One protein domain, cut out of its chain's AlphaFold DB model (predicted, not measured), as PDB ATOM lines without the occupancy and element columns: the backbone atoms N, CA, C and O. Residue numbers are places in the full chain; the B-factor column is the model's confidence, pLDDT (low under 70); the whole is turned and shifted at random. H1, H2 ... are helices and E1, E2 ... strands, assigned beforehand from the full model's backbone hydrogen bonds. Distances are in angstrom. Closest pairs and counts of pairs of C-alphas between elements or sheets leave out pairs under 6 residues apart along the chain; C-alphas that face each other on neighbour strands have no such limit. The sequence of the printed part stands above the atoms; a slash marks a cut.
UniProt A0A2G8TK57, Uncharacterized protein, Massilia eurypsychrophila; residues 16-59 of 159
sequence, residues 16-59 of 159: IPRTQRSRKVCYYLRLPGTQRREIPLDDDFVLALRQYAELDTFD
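What this domain is: This is residues 16 to 59 of the 159 residues of an uncharacterized protein of Massilia eurypsychrophila (UniProt A0A2G8TK57). A small sheet of three short strands has one helix, H1, packed over one face and running along the inner strand E2; its other face is bare. E1 and E3 pair with different parts of E2, a staggered arrangement. The 44 printed residues hold three named strands and one named helix, in the order E1, E2, E3, H1; the sheet order is E1, E2, E3, antiparallel throughout, and the class is mixed, helices and strands. The whole is only just compact, close to loose, with a radius of gyration of the C-alphas of 11.0 A, and its outline is flat, spanning 32 by 25 by 10 A.

How they stand to each other: E1, residues 16 to 19, and E2, residues 25 to 30, form a hairpin, antiparallel at 150 degrees; N 16 and O 28 are 2.8 A apart, within hydrogen-bond range. E2 and E3, residues 38 to 40, form a second hairpin at 139 degrees, with N 29 and O 39 within hydrogen-bond range at 2.9 A. The three strands make a meander, each the antiparallel neighbour of the one before. E2 pairs with E1 over residues 25 to 28 and with E3 over residues 28 to 30. The edge strands E1 and E3 are apart. H1, residues 45 to 57, is on the sheet at a height of 9.7 A, making two layers, a helix on one face of a sheet. It lies over E2 and runs along the strands, at 6 degrees to E2 on the local plane. The closest C-alphas of E2 and H1, those of Tyr 27 and Ala 48, are 6.5 A apart. Every O i to N i+4 pair in H1 is within hydrogen-bond range.

Where its parts are: E1 begins at C-alpha 16, (100.652, 92.960, 145.074), and is 10.0 A long. E2 is 15.7 A long, E3 6.4 A. H1 is 18.0 A long and ends at C-alpha 57, (100.959, 88.187, 128.043).

The domain as a whole: The two C-alphas farthest apart, those of Ser 22 and Asp 59, are 33.0 A apart. The printed part has no cut. The links E1 to E2 and E3 to H1 are tight; E2 to E3 is short. The mean pLDDT of the printed part is 83.7; residues 32 to 34 and 57 to 59 of the model are under 70.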
ATOM      1  N   ILE A  16     100.827  92.541 143.685       88.12
ATOM      2  CA  ILE A  16     100.652  92.960 145.074       88.12
ATOM      3  C   ILE A  16     101.654  92.219 145.956       88.12
ATOM      4  O   ILE A  16     101.513  91.010 146.143       88.12
ATOM      5  N   PRO A  17     102.626  92.926 146.556       90.00
ATOM      6  CA  PRO A  17     103.471  92.350 147.588       90.00
ATOM      7  C   PRO A  17     102.688  92.222 148.898       90.00
ATOM      8  O   PRO A  17     101.998  93.157 149.325       90.00
ATOM      9  N   ARG A  18     102.813  91.075 149.567       88.25
ATOM     10  CA  ARG A  18     102.291  90.853 150.920       88.25
ATOM     11  C   ARG A  18     103.392  90.317 151.821       88.25
ATOM     12  O   ARG A  18     104.015  89.304 151.523       88.25
ATOM     13  N   THR A  19     103.593  90.972 152.958       89.31
ATOM     14  CA  THR A  19     104.487  90.473 154.003       89.31
ATOM     15  C   THR A  19     103.748  89.438 154.843       89.31
ATOM     16  O   THR A  19     102.713  89.739 155.441       89.31
ATOM     17  N   GLN A  20     104.271  88.218 154.879       87.88
ATOM     18  CA  GLN A  20     103.740  87.133 155.693       87.88
ATOM     19  C   GLN A  20     104.160  87.273 157.159       87.88
ATOM     20  O   GLN A  20     105.090  88.006 157.503       87.88
ATOM     21  N   ARG A  21     103.515  86.502 158.043       89.06
ATOM     22  CA  ARG A  21     103.890  86.425 159.471       89.06
ATOM     23  C   ARG A  21     105.347  85.994 159.677       89.06
ATOM     24  O   ARG A  21     105.979  86.430 160.629       89.06
ATOM     25  N   SER A  22     105.889  85.200 158.751       85.88
ATOM     26  CA  SER A  22     107.295  84.775 158.699       85.88
ATOM     27  C   SER A  22     108.272  85.881 158.268       85.88
ATOM     28  O   SER A  22     109.452  85.604 158.087       85.88
ATOM     29  N   ARG A  23     107.795  87.120 158.073       87.25
ATOM     30  CA  ARG A  23     108.528  88.278 157.522       87.25
ATOM     31  C   ARG A  23     108.998  88.126 156.071       87.25
ATOM     32  O   ARG A  23     109.583  89.063 155.538       87.25
ATOM     33  N   LYS A  24     108.702  87.004 155.408       87.50
ATOM     34  CA  LYS A  24     108.929  86.835 153.968       87.50
ATOM     35  C   LYS A  24     107.906  87.639 153.165       87.50
ATOM     36  O   LYS A  24     106.753  87.770 153.583       87.50
ATOM     37  N   VAL A  25     108.336  88.196 152.037       88.88
ATOM     38  CA  VAL A  25     107.456  88.894 151.095       88.88
ATOM     39  C   VAL A  25     107.059  87.902 150.014       88.88
ATOM     40  O   VAL A  25     107.928  87.389 149.328       88.88
ATOM     41  N   CYS A  26     105.761  87.653 149.878       90.31
ATOM     42  CA  CYS A  26     105.208  86.841 148.799       90.31
ATOM     43  C   CYS A  26     104.507  87.766 147.804       90.31
ATOM     44  O   CYS A  26     103.834  88.729 148.206       90.31
ATOM     45  N   TYR A  27     104.641  87.471 146.516       92.12
ATOM     46  CA  TYR A  27     104.007  88.247 145.459       92.12
ATOM     47  C   TYR A  27     102.722  87.575 144.985       92.12
ATOM     48  O   TYR A  27     102.620  86.355 144.910       92.12
ATOM     49  N   TYR A  28     101.719  88.389 144.671       91.19
ATOM     50  CA  TYR A  28     100.425  87.914 144.193       91.19
ATOM     51  C   TYR A  28     100.002  88.693 142.956       91.19
ATOM     52  O   TYR A  28     100.125  89.920 142.927       91.19
ATOM     53  N   LEU A  29      99.440  87.998 141.972       90.06
ATOM     54  CA  LEU A  29      98.775  88.615 140.831       90.06
ATOM     55  C   LEU A  29      97.274  88.709 141.105       90.06
ATOM     56  O   LEU A  29      96.598  87.699 141.308       90.06
ATOM     57  N   ARG A  30      96.728  89.926 141.104       85.94
ATOM     58  CA  ARG A  30      95.284  90.142 141.214       85.94
ATOM     59  C   ARG A  30      94.618  89.943 139.859       85.94
ATOM     60  O   ARG A  30      94.903  90.677 138.917       85.94
ATOM     61  N   LEU A  31      93.658  89.026 139.804       82.06
ATOM     62  CA  LEU A  31      92.859  88.808 138.606       82.06
ATOM     63  C   LEU A  31      91.766  89.877 138.443       82.06
ATOM     64  O   LEU A  31      91.220  90.377 139.436       82.06
ATOM     65  N   PRO A  32      91.407  90.216 137.195       69.12
ATOM     66  CA  PRO A  32      90.282  91.090 136.899       69.12
ATOM     67  C   PRO A  32      88.949  90.404 137.244       69.12
ATOM     68  O   PRO A  32      88.717  89.251 136.890       69.12
ATOM     69  N   GLY A  33      88.041  91.116 137.915       67.44
ATOM     70  CA  GLY A  33      86.701  90.611 138.222       67.44
ATOM     71  C   GLY A  33      86.089  91.208 139.489       67.44
ATOM     72  O   GLY A  33      86.724  91.973 140.213       67.44
ATOM     73  N   THR A  34      84.829  90.854 139.758       60.25
ATOM     74  CA  THR A  34      84.091  91.313 140.951       60.25
ATOM     75  C   THR A  34      84.578  90.625 142.227       60.25
ATOM     76  O   THR A  34      84.571  91.219 143.304       60.25
ATOM     77  N   GLN A  35      85.013  89.367 142.120       74.06
ATOM     78  CA  GLN A  35      85.588  88.621 143.238       74.06
ATOM     79  C   GLN A  35      87.091  88.883 143.320       74.06
ATOM     80  O   GLN A  35      87.794  88.821 142.314       74.06
ATOM     81  N   ARG A  36      87.595  89.127 144.535       76.62
ATOM     82  CA  ARG A  36      89.036  89.249 144.791       76.62
ATOM     83  C   ARG A  36      89.686  87.870 144.698       76.62
ATOM     84  O   ARG A  36      89.795  87.173 145.700       76.62
ATOM     85  N   ARG A  37      90.079  87.482 143.485       84.25
ATOM     86  CA  ARG A  37      90.902  86.298 143.226       84.25
ATOM     87  C   ARG A  37      92.347  86.741 143.021       84.25
ATOM     88  O   ARG A  37      92.610  87.669 142.258       84.25
ATOM     89  N   GLU A  38      93.256  86.106 143.746       88.88
ATOM     90  CA  GLU A  38      94.692  86.381 143.709       88.88
ATOM     91  C   GLU A  38      95.406  85.060 143.391       88.88
ATOM     92  O   GLU A  38      95.105  84.040 144.011       88.88
ATOM     93  N   ILE A  39      96.301  85.069 142.402       89.19
ATOM     94  CA  ILE A  39      97.175  83.935 142.082       89.19
ATOM     95  C   ILE A  39      98.489  84.157 142.842       89.19
ATOM     96  O   ILE A  39      99.066  85.242 142.708       89.19
ATOM     97  N   PRO A  40      98.950  83.198 143.667       91.38
ATOM     98  CA  PRO A  40     100.276  83.280 144.263       91.38
ATOM     99  C   PRO A  40     101.335  83.167 143.164       91.38
ATOM    100  O   PRO A  40     101.271  82.264 142.335       91.38
ATOM    101  N   LEU A  41     102.274  84.107 143.162       91.00
ATOM    102  CA  LEU A  41     103.489  84.038 142.358       91.00
ATOM    103  C   LEU A  41     104.614  83.441 143.215       91.00
ATOM    104  O   LEU A  41     104.373  82.896 144.294       91.00
ATOM    105  N   ASP A  42     105.846  83.579 142.737       89.19
ATOM    106  CA  ASP A  42     107.043  83.233 143.494       89.19
ATOM    107  C   ASP A  42     107.316  84.178 144.681       89.19
ATOM    108  O   ASP A  42     106.802  85.301 144.753       89.19
ATOM    109  N   ASP A  43     108.172  83.724 145.594       85.94
ATOM    110  CA  ASP A  43     108.686  84.515 146.719       85.94
ATOM    111  C   ASP A  43     109.815  85.462 146.263       85.94
ATOM    112  O   ASP A  43     109.972  86.565 146.794       85.94
ATOM    113  N   ASP A  44     110.581  85.066 145.242       90.25
ATOM    114  CA  ASP A  44     111.655  85.880 144.674       90.25
ATOM    115  C   ASP A  44     111.120  86.884 143.649       90.25
ATOM    116  O   ASP A  44     110.439  86.530 142.688       90.25
ATOM    117  N   PHE A  45     111.501  88.156 143.794       88.12
ATOM    118  CA  PHE A  45     110.979  89.246 142.959       88.12
ATOM    119  C   PHE A  45     111.197  89.024 141.453       88.12
ATOM    120  O   PHE A  45     110.296  89.259 140.653       88.12
ATOM    121  N   VAL A  46     112.383  88.552 141.057       91.56
ATOM    122  CA  VAL A  46     112.725  88.336 139.641       91.56
ATOM    123  C   VAL A  46     111.936  87.166 139.050       91.56
ATOM    124  O   VAL A  46     111.478  87.249 137.910       91.56
ATOM    125  N   LEU A  47     111.744  86.092 139.820       92.12
ATOM    126  CA  LEU A  47     110.943  84.943 139.395       92.12
ATOM    127  C   LEU A  47     109.459  85.309 139.325       92.12
ATOM    128  O   LEU A  47     108.797  85.006 138.335       92.12
ATOM    129  N   ALA A  48     108.967  86.066 140.305       92.12
ATOM    130  CA  ALA A  48     107.611  86.590 140.308       92.12
ATOM    131  C   ALA A  48     107.350  87.526 139.116       92.12
ATOM    132  O   ALA A  48     106.271  87.471 138.537       92.12
ATOM    133  N   LEU A  49     108.329  88.339 138.696       91.25
ATOM    134  CA  LEU A  49     108.220  89.163 137.485       91.25
ATOM    135  C   LEU A  49     108.157  88.335 136.196       91.25
ATOM    136  O   LEU A  49     107.437  88.712 135.274       91.25
ATOM    137  N   ARG A  50     108.887  87.216 136.116       90.75
ATOM    138  CA  ARG A  50     108.790  86.303 134.965       90.75
ATOM    139  C   ARG A  50     107.411  85.656 134.893       90.75
ATOM    140  O   ARG A  50     106.757  85.764 133.863       90.75
ATOM    141  N   GLN A  51     106.935  85.099 136.009       90.00
ATOM    142  CA  GLN A  51     105.584  84.533 136.099       90.00
ATOM    143  C   GLN A  51     104.508  85.593 135.824       90.00
ATOM    144  O   GLN A  51     103.514  85.318 135.158       90.00
ATOM    145  N   TYR A  52     104.716  86.828 136.291       89.31
ATOM    146  CA  TYR A  52     103.858  87.962 135.967       89.31
ATOM    147  C   TYR A  52     103.805  88.198 134.456       89.31
ATOM    148  O   TYR A  52     102.714  88.264 133.907       89.31
ATOM    149  N   ALA A  53     104.952  88.294 133.779       86.50
ATOM    150  CA  ALA A  53     105.002  88.538 132.339       86.50
ATOM    151  C   ALA A  53     104.327  87.407 131.547       86.50
ATOM    152  O   ALA A  53     103.565  87.670 130.621       86.50
ATOM    153  N   GLU A  54     104.538  86.155 131.944       85.81
ATOM    154  CA  GLU A  54     103.870  85.002 131.335       85.81
ATOM    155  C   GLU A  54     102.345  85.082 131.484       85.81
ATOM    156  O   GLU A  54     101.626  84.881 130.510       85.81
ATOM    157  N   LEU A  55     101.836  85.449 132.661       80.94
ATOM    158  CA  LEU A  55     100.394  85.573 132.900       80.94
ATOM    159  C   LEU A  55      99.782  86.826 132.249       80.94
ATOM    160  O   LEU A  55      98.665  86.760 131.740       80.94
ATOM    161  N   ASP A  56     100.500  87.951 132.235       70.06
ATOM    162  CA  ASP A  56     100.048  89.226 131.656       70.06
ATOM    163  C   ASP A  56     100.037  89.165 130.116       70.06
ATOM    164  O   ASP A  56      99.159  89.733 129.465       70.06
ATOM    165  N   THR A  57     100.944  88.392 129.505       57.56
ATOM    166  CA  THR A  57     100.959  88.187 128.043       57.56
ATOM    167  C   THR A  57      99.734  87.445 127.504       57.56
ATOM    168  O   THR A  57      99.389  87.653 126.343       57.56
ATOM    169  N   PHE A  58      99.011  86.666 128.319       53.28
ATOM    170  CA  PHE A  58      97.736  86.069 127.890       53.28
ATOM    171  C   PHE A  58      96.634  87.110 127.644       53.28
ATOM    172  O   PHE A  58      95.728  86.870 126.842       53.28
ATOM    173  N   ASP A  59      96.720  88.264 128.307       54.00
ATOM    174  CA  ASP A  59      95.786  89.382 128.163       54.00
ATOM    175  C   ASP A  59      96.333  90.498 127.263       54.00
ATOM    176  O   ASP A  59      95.599  91.439 126.930       54.00
TER     177      ASP A  59